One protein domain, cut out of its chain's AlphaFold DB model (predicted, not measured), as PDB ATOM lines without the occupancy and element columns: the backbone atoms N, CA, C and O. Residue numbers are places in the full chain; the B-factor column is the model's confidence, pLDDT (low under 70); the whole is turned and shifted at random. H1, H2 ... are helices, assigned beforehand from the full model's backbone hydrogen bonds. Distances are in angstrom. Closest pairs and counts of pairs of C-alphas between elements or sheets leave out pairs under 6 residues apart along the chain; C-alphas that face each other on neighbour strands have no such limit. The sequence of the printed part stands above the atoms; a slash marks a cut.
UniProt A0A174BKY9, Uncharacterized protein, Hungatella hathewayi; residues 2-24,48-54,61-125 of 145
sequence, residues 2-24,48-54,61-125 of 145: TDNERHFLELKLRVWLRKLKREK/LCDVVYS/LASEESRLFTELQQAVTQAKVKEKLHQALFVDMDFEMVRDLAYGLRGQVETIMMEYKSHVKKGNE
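Overview. This is residues 2 to 24, 48 to 54 and 61 to 125 of the 145 residues of an uncharacterized protein of Hungatella hathewayi (UniProt A0A174BKY9). One long helix, H5, is the spine: H3 and H4 run along it one after the other, short H2 packs beside it, and H1 meets its first residue. The printed part has 95 residues with five named helices, H1 to H5 in chain order, and no named strand: all helix. It is loose, with a radius of gyration of the C-alphas of 16.8 A, and spans 59 by 30 by 16 A.

Arrangement. Start at the hub, H5, residues 95 to 125. Its residues 98 to 109 alone touch H2, residues 48 to 53, the same way at a shallow tilt of 22 degrees; the closest C-alphas, Val 52 and Arg 106, are 4.1 A apart. Its residues 105 to 116 alone touch H3, residues 62 to 77, opposite ways at 16 degrees, closest at C-alphas Leu 72 and Val 109, 6.3 A. With H4, residues 79 to 91, it forms a hairpin, closest at C-alphas Ala 88 and Met 97, 5.5 A. Residues 10 to 17 alone of H1, residues 3 to 24, touch Phe 95, its C-alpha 6.0 A from that of Arg 14. O i to N i+4 pairs are within hydrogen-bond range throughout H1, H2 and H4, 10 of 12 in H3, 26 of 27 in H5.

Along the chain. Find C-alpha 95 at (17.782, 77.299, -6.211); H5 runs 45.2 A to C-alpha 125 at (39.640, 98.051, 27.411). H1 spans 31.5 A.

Size, cuts and confidence. Cuts leave gaps of 24.7 A from C-alpha 24 to 48 and 20.8 A from 54 to 61. Residues 123 to 125 are under pLDDT 70.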
ATOM      1  N   THR A   2      32.259  70.584   5.111       89.50
ATOM      2  CA  THR A   2      33.316  70.774   4.103       89.50
ATOM      3  C   THR A   2      32.749  71.403   2.827       89.50
ATOM      4  O   THR A   2      31.554  71.283   2.546       89.50
ATOM      5  N   ASP A   3      33.600  72.028   2.012       89.62
ATOM      6  CA  ASP A   3      33.170  72.640   0.745       89.62
ATOM      7  C   ASP A   3      32.555  71.613  -0.219       89.62
ATOM      8  O   ASP A   3      31.547  71.889  -0.871       89.62
ATOM      9  N   ASN A   4      33.101  70.392  -0.248       92.38
ATOM     10  CA  ASN A   4      32.591  69.300  -1.079       92.38
ATOM     11  C   ASN A   4      31.187  68.853  -0.653       92.38
ATOM     12  O   ASN A   4      30.319  68.631  -1.499       92.38
ATOM     13  N   GLU A   5      30.938  68.734   0.651       93.25
ATOM     14  CA  GLU A   5      29.614  68.396   1.177       93.25
ATOM     15  C   GLU A   5      28.595  69.498   0.872       93.25
ATOM     16  O   GLU A   5      27.471  69.191   0.468       93.25
ATOM     17  N   ARG A   6      28.983  70.775   1.002       93.38
ATOM     18  CA  ARG A   6      28.120  71.901   0.624       93.38
ATOM     19  C   ARG A   6      27.785  71.837  -0.859       93.38
ATOM     20  O   ARG A   6      26.611  71.866  -1.212       93.38
ATOM     21  N   HIS A   7      28.793  71.681  -1.714       93.69
ATOM     22  CA  HIS A   7      28.602  71.579  -3.157       93.69
ATOM     23  C   HIS A   7      27.683  70.409  -3.537       93.69
ATOM     24  O   HIS A   7      26.804  70.545  -4.388       93.69
ATOM     25  N   PHE A   8      27.815  69.272  -2.852       94.69
ATOM     26  CA  PHE A   8      26.909  68.143  -3.027       94.69
ATOM     27  C   PHE A   8      25.452  68.500  -2.688       94.69
ATOM     28  O   PHE A   8      24.547  68.137  -3.442       94.69
ATOM     29  N   LEU A   9      25.200  69.244  -1.603       94.81
ATOM     30  CA  LEU A   9      23.851  69.728  -1.278       94.81
ATOM     31  C   LEU A   9      23.306  70.671  -2.358       94.81
ATOM     32  O   LEU A   9      22.148  70.528  -2.746       94.81
ATOM     33  N   GLU A  10      24.128  71.582  -2.884       95.25
ATOM     34  CA  GLU A  10      23.730  72.486  -3.975       95.25
ATOM     35  C   GLU A  10      23.310  71.711  -5.227       95.25
ATOM     36  O   GLU A  10      22.251  71.970  -5.807       95.25
ATOM     37  N   LEU A  11      24.109  70.716  -5.625       96.06
ATOM     38  CA  LEU A  11      23.792  69.846  -6.755       96.06
ATOM     39  C   LEU A  11      22.495  69.069  -6.511       96.06
ATOM     40  O   LEU A  11      21.624  69.043  -7.384       96.06
ATOM     41  N   LYS A  12      22.335  68.482  -5.319       94.00
ATOM     42  CA  LYS A  12      21.138  67.719  -4.947       94.00
ATOM     43  C   LYS A  12      19.878  68.588  -5.025       94.00
ATOM     44  O   LYS A  12      18.905  68.186  -5.664       94.00
ATOM     45  N   LEU A  13      19.922  69.803  -4.475       94.75
ATOM     46  CA  LEU A  13      18.822  70.772  -4.536       94.75
ATOM     47  C   LEU A  13      18.492  71.161  -5.980       94.75
ATOM     48  O   LEU A  13      17.336  71.084  -6.390       94.75
ATOM     49  N   ARG A  14      19.497  71.508  -6.791       95.25
ATOM     50  CA  ARG A  14      19.298  71.871  -8.206       95.25
ATOM     51  C   ARG A  14      18.650  70.746  -9.011       95.25
ATOM     52  O   ARG A  14      17.760  71.005  -9.822       95.25
ATOM     53  N   VAL A  15      19.077  69.501  -8.804       92.56
ATOM     54  CA  VAL A  15      18.503  68.333  -9.491       92.56
ATOM     55  C   VAL A  15      17.043  68.134  -9.092       92.56
ATOM     56  O   VAL A  15      16.193  67.942  -9.966       92.56
ATOM     57  N   TRP A  16      16.739  68.212  -7.798       90.62
ATOM     58  CA  TRP A  16      15.386  68.013  -7.283       90.62
ATOM     59  C   TRP A  16      14.418  69.114  -7.703       90.62
ATOM     60  O   TRP A  16      13.324  68.802  -8.165       90.62
ATOM     61  N   LEU A  17      14.833  70.380  -7.667       91.81
ATOM     62  CA  LEU A  17      14.004  71.495  -8.134       91.81
ATOM     63  C   LEU A  17      13.723  71.408  -9.640       91.81
ATOM     64  O   LEU A  17      12.585  71.585 -10.073       91.81
ATOM     65  N   ARG A  18      14.717  71.026 -10.458       90.12
ATOM     66  CA  ARG A  18      14.493  70.756 -11.892       90.12
ATOM     67  C   ARG A  18      13.527  69.598 -12.119       90.12
ATOM     68  O   ARG A  18      12.725  69.656 -13.049       90.12
ATOM     69  N   LYS A  19      13.615  68.540 -11.307       86.44
ATOM     70  CA  LYS A  19      12.678  67.413 -11.366       86.44
ATOM     71  C   LYS A  19      11.261  67.882 -11.032       86.44
ATOM     72  O   LYS A  19      10.371  67.628 -11.836       86.44
ATOM     73  N   LEU A  20      11.085  68.649  -9.952       84.81
ATOM     74  CA  LEU A  20       9.793  69.214  -9.552       84.81
ATOM     75  C   LEU A  20       9.184  70.082 -10.653       84.81
ATOM     76  O   LEU A  20       8.013  69.942 -10.989       84.81
ATOM     77  N   LYS A  21      10.002  70.945 -11.261       86.44
ATOM     78  CA  LYS A  21       9.573  71.849 -12.330       86.44
ATOM     79  C   LYS A  21       9.105  71.090 -13.570       86.44
ATOM     80  O   LYS A  21       8.098  71.465 -14.163       86.44
ATOM     81  N   ARG A  22       9.800  70.005 -13.942       83.50
ATOM     82  CA  ARG A  22       9.381  69.112 -15.038       83.50
ATOM     83  C   ARG A  22       8.099  68.360 -14.710       83.50
ATOM     84  O   ARG A  22       7.225  68.282 -15.564       83.50
ATOM     85  N   GLU A  23       7.988  67.836 -13.492       82.31
ATOM     86  CA  GLU A  23       6.770  67.167 -13.034       82.31
ATOM     87  C   GLU A  23       5.588  68.139 -13.077       82.31
ATOM     88  O   GLU A  23       4.599  67.833 -13.720       82.31
ATOM     89  N   LYS A  24       5.717  69.353 -12.529       77.25
ATOM     90  CA  LYS A  24       4.661  70.381 -12.551       77.25
ATOM     91  C   LYS A  24       4.263  70.809 -13.970       77.25
ATOM     92  O   LYS A  24       3.084  71.021 -14.222       77.25
ATOM     93  N   LEU A  48      21.037  75.777   4.218       92.81
ATOM     94  CA  LEU A  48      20.829  77.077   4.854       92.81
ATOM     95  C   LEU A  48      21.627  77.214   6.148       92.81
ATOM     96  O   LEU A  48      22.386  78.165   6.279       92.81
ATOM     97  N   CYS A  49      21.496  76.265   7.077       90.50
ATOM     98  CA  CYS A  49      22.232  76.300   8.337       90.50
ATOM     99  C   CYS A  49      23.744  76.341   8.103       90.50
ATOM    100  O   CYS A  49      24.432  77.131   8.744       90.50
ATOM    101  N   ASP A  50      24.261  75.535   7.172       92.75
ATOM    102  CA  ASP A  50      25.690  75.550   6.886       92.75
ATOM    103  C   ASP A  50      26.155  76.906   6.343       92.75
ATOM    104  O   ASP A  50      27.109  77.467   6.870       92.75
ATOM    105  N   VAL A  51      25.470  77.473   5.346       93.00
ATOM    106  CA  VAL A  51      25.845  78.776   4.769       93.00
ATOM    107  C   VAL A  51      25.734  79.897   5.801       93.00
ATOM    108  O   VAL A  51      26.657  80.703   5.924       93.00
ATOM    109  N   VAL A  52      24.634  79.942   6.556       92.12
ATOM    110  CA  VAL A  52      24.337  81.007   7.527       92.12
ATOM    111  C   VAL A  52      25.386  81.074   8.632       92.12
ATOM    112  O   VAL A  52      25.846  82.164   8.966       92.12
ATOM    113  N   TYR A  53      25.799  79.923   9.164       88.00
ATOM    114  CA  TYR A  53      26.760  79.857  10.267       88.00
ATOM    115  C   TYR A  53      28.209  79.636   9.804       88.00
ATOM    116  O   TYR A  53      29.133  79.644  10.618       88.00
ATOM    117  N   SER A  54      28.464  79.500   8.499       87.81
ATOM    118  CA  SER A  54      29.823  79.326   7.981       87.81
ATOM    119  C   SER A  54      30.709  80.534   8.296       87.81
ATOM    120  O   SER A  54      30.415  81.675   7.916       87.81
ATOM    121  N   LEU A  61      31.181  87.366  25.631       80.62
ATOM    122  CA  LEU A  61      31.060  87.424  27.085       80.62
ATOM    123  C   LEU A  61      30.053  86.366  27.553       80.62
ATOM    124  O   LEU A  61      28.973  86.252  26.976       80.62
ATOM    125  N   ALA A  62      30.381  85.615  28.607       81.00
ATOM    126  CA  ALA A  62      29.502  84.554  29.109       81.00
ATOM    127  C   ALA A  62      28.131  85.094  29.562       81.00
ATOM    128  O   ALA A  62      27.110  84.437  29.389       81.00
ATOM    129  N   SER A  63      28.084  86.328  30.077       81.50
ATOM    130  CA  SER A  63      26.839  87.005  30.465       81.50
ATOM    131  C   SER A  63      25.913  87.327  29.287       81.50
ATOM    132  O   SER A  63      24.725  87.563  29.492       81.50
ATOM    133  N   GLU A  64      26.439  87.359  28.063       84.38
ATOM    134  CA  GLU A  64      25.707  87.733  26.851       84.38
ATOM    135  C   GLU A  64      25.313  86.527  25.985       84.38
ATOM    136  O   GLU A  64      24.512  86.667  25.061       84.38
ATOM    137  N   GLU A  65      25.824  85.335  26.299       84.38
ATOM    138  CA  GLU A  65      25.657  84.111  25.510       84.38
ATOM    139  C   GLU A  65      24.182  83.761  25.252       84.38
ATOM    140  O   GLU A  65      23.775  83.568  24.104       84.38
ATOM    141  N   SER A  66      23.351  83.760  26.297       85.12
ATOM    142  CA  SER A  66      21.919  83.445  26.181       85.12
ATOM    143  C   SER A  66      21.159  84.452  25.318       85.12
ATOM    144  O   SER A  66      20.245  84.089  24.569       85.12
ATOM    145  N   ARG A  67      21.531  85.735  25.410       88.50
ATOM    146  CA  ARG A  67      20.904  86.802  24.626       88.50
ATOM    147  C   ARG A  67      21.289  86.674  23.155       88.50
ATOM    148  O   ARG A  67      20.406  86.698  22.302       88.50
ATOM    149  N   LEU A  68      22.567  86.429  22.878       88.06
ATOM    150  CA  LEU A  68      23.055  86.173  21.531       88.06
ATOM    151  C   LEU A  68      22.347  84.976  20.886       88.06
ATOM    152  O   LEU A  68      21.867  85.085  19.760       88.06
ATOM    153  N   PHE A  69      22.234  83.847  21.593       85.94
ATOM    154  CA  PHE A  69      21.536  82.673  21.064       85.94
ATOM    155  C   PHE A  69      20.078  82.991  20.708       85.94
ATOM    156  O   PHE A  69      19.588  82.584  19.654       85.94
ATOM    157  N   THR A  70      19.405  83.782  21.547       90.25
ATOM    158  CA  THR A  70      18.028  84.221  21.306       90.25
ATOM    159  C   THR A  70      17.923  85.090  20.051       90.25
ATOM    160  O   THR A  70      17.050  84.849  19.220       90.25
ATOM    161  N   GLU A  71      18.816  86.065  19.874       91.06
ATOM    162  CA  GLU A  71      18.820  86.952  18.702       91.06
ATOM    163  C   GLU A  71      19.151  86.189  17.406       91.06
ATOM    164  O   GLU A  71      18.476  86.371  16.390       91.06
ATOM    165  N   LEU A  72      20.112  85.258  17.450       88.75
ATOM    166  CA  LEU A  72      20.426  84.370  16.325       88.75
ATOM    167  C   LEU A  72      19.234  83.486  15.957       88.75
ATOM    168  O   LEU A  72      18.855  83.401  14.785       88.75
ATOM    169  N   GLN A  73      18.600  82.861  16.953       87.31
ATOM    170  CA  GLN A  73      17.425  82.030  16.736       87.31
ATOM    171  C   GLN A  73      16.284  82.855  16.142       87.31
ATOM    172  O   GLN A  73      15.659  82.422  15.173       87.31
ATOM    173  N   GLN A  74      16.031  84.055  16.663       88.75
ATOM    174  CA  GLN A  74      15.014  84.953  16.130       88.75
ATOM    175  C   GLN A  74      15.290  85.332  14.679       88.75
ATOM    176  O   GLN A  74      14.350  85.327  13.893       88.75
ATOM    177  N   ALA A  75      16.538  85.600  14.291       86.94
ATOM    178  CA  ALA A  75      16.884  85.945  12.911       86.94
ATOM    179  C   ALA A  75      16.577  84.802  11.926       86.94
ATOM    180  O   ALA A  75      16.021  85.036  10.851       86.94
ATOM    181  N   VAL A  76      16.874  83.551  12.299       83.69
ATOM    182  CA  VAL A  76      16.734  82.394  11.392       83.69
ATOM    183  C   VAL A  76      15.377  81.684  11.467       83.69
ATOM    184  O   VAL A  76      15.024  80.952  10.544       83.69
ATOM    185  N   THR A  77      14.595  81.890  12.533       85.19
ATOM    186  CA  THR A  77      13.285  81.231  12.733       85.19
ATOM    187  C   THR A  77      12.079  82.118  12.419       85.19
ATOM    188  O   THR A  77      10.940  81.698  12.635       85.19
ATOM    189  N   GLN A  78      12.283  83.319  11.861       82.19
ATOM    190  CA  GLN A  78      11.170  84.202  11.491       82.19
ATOM    191  C   GLN A  78      10.199  83.497  10.535       82.19
ATOM    192  O   GLN A  78      10.615  82.846   9.574       82.19
ATOM    193  N   ALA A  79       8.893  83.704  10.730       79.62
ATOM    194  CA  ALA A  79       7.859  83.178   9.834       79.62
ATOM    195  C   ALA A  79       8.138  83.531   8.358       79.62
ATOM    196  O   ALA A  79       7.985  82.691   7.473       79.62
ATOM    197  N   LYS A  80       8.680  84.732   8.121       87.69
ATOM    198  CA  LYS A  80       9.112  85.216   6.805       87.69
ATOM    199  C   LYS A  80      10.226  84.372   6.171       87.69
ATOM    200  O   LYS A  80      10.262  84.237   4.953       87.69
ATOM    201  N   VAL A  81      11.136  83.799   6.960       90.25
ATOM    202  CA  VAL A  81      12.185  82.890   6.457       90.25
ATOM    203  C   VAL A  81      11.560  81.586   5.983       90.25
ATOM    204  O   VAL A  81      11.849  81.133   4.876       90.25
ATOM    205  N   LYS A  82      10.656  81.013   6.786       89.94
ATOM    206  CA  LYS A  82       9.931  79.787   6.431       89.94
ATOM    207  C   LYS A  82       9.105  79.977   5.156       89.94
ATOM    208  O   LYS A  82       9.131  79.113   4.284       89.94
ATOM    209  N   GLU A  83       8.413  81.106   5.040       92.25
ATOM    210  CA  GLU A  83       7.623  81.468   3.862       92.25
ATOM    211  C   GLU A  83       8.498  81.624   2.612       92.25
ATOM    212  O   GLU A  83       8.235  80.979   1.601       92.25
ATOM    213  N   LYS A  84       9.592  82.393   2.694       94.06
ATOM    214  CA  LYS A  84      10.532  82.564   1.573       94.06
ATOM    215  C   LYS A  84      11.159  81.249   1.126       94.06
ATOM    216  O   LYS A  84      11.320  81.023  -0.069       94.06
ATOM    217  N   LEU A  85      11.499  80.376   2.073       94.00
ATOM    218  CA  LEU A  85      12.027  79.056   1.751       94.00
ATOM    219  C   LEU A  85      10.974  78.199   1.038       94.00
ATOM    220  O   LEU A  85      11.283  77.553   0.041       94.00
ATOM    221  N   HIS A  86       9.728  78.213   1.514       92.38
ATOM    222  CA  HIS A  86       8.632  77.496   0.861       92.38
ATOM    223  C   HIS A  86       8.385  78.009  -0.565       92.38
ATOM    224  O   HIS A  86       8.286  77.209  -1.497       92.38
ATOM    225  N   GLN A  87       8.356  79.331  -0.735       92.81
ATOM    226  CA  GLN A  87       8.218  80.004  -2.024       92.81
ATOM    227  C   GLN A  87       9.311  79.546  -3.007       92.81
ATOM    228  O   GLN A  87       9.001  79.053  -4.094       92.81
ATOM    229  N   ALA A  88      10.578  79.585  -2.582       94.75
ATOM    230  CA  ALA A  88      11.712  79.159  -3.397       94.75
ATOM    231  C   ALA A  88      11.651  77.670  -3.786       94.75
ATOM    232  O   ALA A  88      11.970  77.316  -4.919       94.75
ATOM    233  N   LEU A  89      11.232  76.786  -2.872       93.19
ATOM    234  CA  LEU A  89      11.252  75.338  -3.105       93.19
ATOM    235  C   LEU A  89      10.059  74.822  -3.916       93.19
ATOM    236  O   LEU A  89      10.238  73.934  -4.747       93.19
ATOM    237  N   PHE A  90       8.853  75.342  -3.677       90.69
ATOM    238  CA  PHE A  90       7.612  74.723  -4.166       90.69
ATOM    239  C   PHE A  90       6.811  75.596  -5.134       90.69
ATOM    240  O   PHE A  90       6.035  75.069  -5.940       90.69
ATOM    241  N   VAL A  91       6.997  76.915  -5.093       90.38
ATOM    242  CA  VAL A  91       6.271  77.837  -5.973       90.38
ATOM    243  C   VAL A  91       7.122  78.163  -7.192       90.38
ATOM    244  O   VAL A  91       6.750  77.773  -8.304       90.38
ATOM    245  N   ASP A  92       8.284  78.776  -6.960       91.06
ATOM    246  CA  ASP A  92       9.219  79.195  -8.009       91.06
ATOM    247  C   ASP A  92      10.139  78.049  -8.445       91.06
ATOM    248  O   ASP A  92      10.494  77.929  -9.623       91.06
ATOM    249  N   MET A  93      10.451  77.152  -7.502       92.94
ATOM    250  CA  MET A  93      11.361  76.016  -7.678       92.94
ATOM    251  C   MET A  93      12.736  76.471  -8.189       92.94
ATOM    252  O   MET A  93      13.289  75.903  -9.139       92.94
ATOM    253  N   ASP A  94      13.271  77.522  -7.569       93.44
ATOM    254  CA  ASP A  94      14.518  78.171  -7.951       93.44
ATOM    255  C   ASP A  94      15.552  78.076  -6.827       93.44
ATOM    256  O   ASP A  94      15.367  78.569  -5.712       93.44
ATOM    257  N   PHE A  95      16.673  77.432  -7.143       94.94
ATOM    258  CA  PHE A  95      17.782  77.299  -6.211       94.94
ATOM    259  C   PHE A  95      18.442  78.646  -5.911       94.94
ATOM    260  O   PHE A  95      18.912  78.851  -4.794       94.94
ATOM    261  N   GLU A  96      18.477  79.570  -6.870       95.69
ATOM    262  CA  GLU A  96      19.125  80.865  -6.665       95.69
ATOM    263  C   GLU A  96      18.392  81.656  -5.573       95.69
ATOM    264  O   GLU A  96      19.039  82.232  -4.707       95.69
ATOM    265  N   MET A  97      17.063  81.535  -5.482       96.38
ATOM    266  CA  MET A  97      16.284  82.108  -4.377       96.38
ATOM    267  C   MET A  97      16.596  81.465  -3.016       96.38
ATOM    268  O   MET A  97      16.614  82.157  -1.996       96.38
ATOM    269  N   VAL A  98      16.865  80.153  -2.974       95.56
ATOM    270  CA  VAL A  98      17.324  79.472  -1.744       95.56
ATOM    271  C   VAL A  98      18.694  80.007  -1.326       95.56
ATOM    272  O   VAL A  98      18.926  80.271  -0.146       95.56
ATOM    273  N   ARG A  99      19.593  80.197  -2.295       95.62
ATOM    274  CA  ARG A  99      20.936  80.734  -2.073       95.62
ATOM    275  C   ARG A  99      20.892  82.182  -1.586       95.62
ATOM    276  O   ARG A  99      21.540  82.500  -0.593       95.62
ATOM    277  N   ASP A 100      20.097  83.034  -2.222       96.25
ATOM    278  CA  ASP A 100      19.946  84.440  -1.843       96.25
ATOM    279  C   ASP A 100      19.353  84.581  -0.436       96.25
ATOM    280  O   ASP A 100      19.816  85.401   0.360       96.25
ATOM    281  N   LEU A 101      18.384  83.728  -0.079       95.88
ATOM    282  CA  LEU A 101      17.869  83.648   1.288       95.88
ATOM    283  C   LEU A 101      18.976  83.270   2.285       95.88
ATOM    284  O   LEU A 101      19.080  83.898   3.340       95.88
ATOM    285  N   ALA A 102      19.809  82.281   1.954       94.50
ATOM    286  CA  ALA A 102      20.896  81.828   2.817       94.50
ATOM    287  C   ALA A 102      21.952  82.922   3.053       94.50
ATOM    288  O   ALA A 102      22.307  83.188   4.201       94.50
ATOM    289  N   TYR A 103      22.407  83.615   2.005       94.31
ATOM    290  CA  TYR A 103      23.371  84.714   2.150       94.31
ATOM    291  C   TYR A 103      22.770  85.953   2.819       94.31
ATOM    292  O   TYR A 103      23.449  86.610   3.608       94.31
ATOM    293  N   GLY A 104      21.490  86.248   2.579       93.81
ATOM    294  CA  GLY A 104      20.787  87.317   3.287       93.81
ATOM    295  C   GLY A 104      20.715  87.065   4.796       93.81
ATOM    296  O   GLY A 104      20.918  87.983   5.589       93.81
ATOM    297  N   LEU A 105      20.475  85.816   5.204       94.06
ATOM    298  CA  LEU A 105      20.507  85.411   6.612       94.06
ATOM    299  C   LEU A 105      21.923  85.403   7.186       94.06
ATOM    300  O   LEU A 105      22.121  85.863   8.307       94.06
ATOM    301  N   ARG A 106      22.913  84.954   6.408       93.69
ATOM    302  CA  ARG A 106      24.330  85.024   6.784       93.69
ATOM    303  C   ARG A 106      24.738  86.455   7.133       93.69
ATOM    304  O   ARG A 106      25.337  86.660   8.178       93.69
ATOM    305  N   GLY A 107      24.346  87.444   6.328       92.56
ATOM    306  CA  GLY A 107      24.627  88.858   6.611       92.56
ATOM    307  C   GLY A 107      23.969  89.376   7.900       92.56
ATOM    308  O   GLY A 107      24.577  90.151   8.639       92.56
ATOM    309  N   GLN A 108      22.752  88.919   8.216       91.81
ATOM    310  CA  GLN A 108      22.091  89.251   9.488       91.81
ATOM    311  C   GLN A 108      22.837  88.642  10.679       91.81
ATOM    312  O   GLN A 108      23.130  89.346  11.643       91.81
ATOM    313  N   VAL A 109      23.203  87.361  10.587       91.00
ATOM    314  CA  VAL A 109      23.993  86.670  11.616       91.00
ATOM    315  C   VAL A 109      25.365  87.318  11.791       91.00
ATOM    316  O   VAL A 109      25.792  87.532  12.922       91.00
ATOM    317  N   GLU A 110      26.036  87.698  10.703       91.44
ATOM    318  CA  GLU A 110      27.311  88.422  10.748       91.44
ATOM    319  C   GLU A 110      27.184  89.760  11.472       91.44
ATOM    320  O   GLU A 110      28.045  90.103  12.282       91.44
ATOM    321  N   THR A 111      26.101  90.496  11.218       92.31
ATOM    322  CA  THR A 111      25.823  91.777  11.880       92.31
ATOM    323  C   THR A 111      25.671  91.590  13.387       92.31
ATOM    324  O   THR A 111      26.360  92.266  14.151       92.31
ATOM    325  N   ILE A 112      24.856  90.615  13.805       91.19
ATOM    326  CA  ILE A 112      24.680  90.261  15.220       91.19
ATOM    327  C   ILE A 112      26.037  89.872  15.823       91.19
ATOM    328  O   ILE A 112      26.473  90.451  16.813       91.19
ATOM    329  N   MET A 113      26.783  88.956  15.198       88.62
ATOM    330  CA  MET A 113      28.068  88.508  15.747       88.62
ATOM    331  C   MET A 113      29.117  89.618  15.846       88.62
ATOM    332  O   MET A 113      29.943  89.587  16.760       88.62
ATOM    333  N   MET A 114      29.123  90.591  14.934       88.38
ATOM    334  CA  MET A 114      30.032  91.737  15.011       88.38
ATOM    335  C   MET A 114      29.744  92.633  16.221       88.38
ATOM    336  O   MET A 114      30.693  93.090  16.862       88.38
ATOM    337  N   GLU A 115      28.472  92.841  16.564       88.81
ATOM    338  CA  GLU A 115      28.067  93.620  17.738       88.81
ATOM    339  C   GLU A 115      28.604  92.986  19.030       88.81
ATOM    340  O   GLU A 115      29.379  93.611  19.758       88.81
ATOM    341  N   TYR A 116      28.333  91.696  19.244       84.94
ATOM    342  CA  TYR A 116      28.779  90.983  20.449       84.94
ATOM    343  C   TYR A 116      30.306  90.829  20.524       84.94
ATOM    344  O   TYR A 116      30.907  90.970  21.591       84.94
ATOM    345  N   LYS A 117      30.992  90.619  19.392       83.25
ATOM    346  CA  LYS A 117      32.469  90.619  19.360       83.25
ATOM    347  C   LYS A 117      33.057  91.988  19.727       83.25
ATOM    348  O   LYS A 117      34.148  92.049  20.295       83.25
ATOM    349  N   SER A 118      32.363  93.083  19.417       84.12
ATOM    350  CA  SER A 118      32.766  94.440  19.811       84.12
ATOM    351  C   SER A 118      32.650  94.650  21.323       84.12
ATOM    352  O   SER A 118      33.532  95.262  21.930       84.12
ATOM    353  N   HIS A 119      31.627  94.076  21.963       82.31
ATOM    354  CA  HIS A 119      31.445  94.162  23.418       82.31
ATOM    355  C   HIS A 119      32.608  93.519  24.177       82.31
ATOM    356  O   HIS A 119      33.106  94.091  25.145       82.31
ATOM    357  N   VAL A 120      33.137  92.400  23.671       75.75
ATOM    358  CA  VAL A 120      34.346  91.761  24.220       75.75
ATOM    359  C   VAL A 120      35.561  92.694  24.173       75.75
ATOM    360  O   VAL A 120      36.347  92.725  25.121       75.75
ATOM    361  N   LYS A 121      35.735  93.463  23.090       71.94
ATOM    362  CA  LYS A 121      36.845  94.425  22.968       71.94
ATOM    363  C   LYS A 121      36.694  95.580  23.958       71.94
ATOM    364  O   LYS A 121      37.632  95.867  24.693       71.94
ATOM    365  N   LYS A 122      35.497  96.166  24.054       73.12
ATOM    366  CA  LYS A 122      35.210  97.263  24.995       73.12
ATOM    367  C   LYS A 122      35.353  96.838  26.457       73.12
ATOM    368  O   LYS A 122      35.920  97.588  27.249       73.12
ATOM    369  N   GLY A 123      34.885  95.638  26.809       62.19
ATOM    370  CA  GLY A 123      35.042  95.073  28.154       62.19
ATOM    371  C   GLY A 123      36.508  94.831  28.526       62.19
ATOM    372  O   GLY A 123      36.907  95.094  29.656       62.19
ATOM    373  N   ASN A 124      37.335  94.412  27.561       59.12
ATOM    374  CA  ASN A 124      38.782  94.287  27.749       59.12
ATOM    375  C   ASN A 124      39.474  95.647  27.976       59.12
ATOM    376  O   ASN A 124      40.403  95.724  28.773       59.12
ATOM    377  N   GLU A 125      39.048  96.708  27.285       59.22
ATOM    378  CA  GLU A 125      39.640  98.051  27.411       59.22
ATOM    379  C   GLU A 125      39.299  98.710  28.758       59.22
ATOM    380  O   GLU A 125      40.170  99.293  29.401       59.22
TER     381      GLU A 125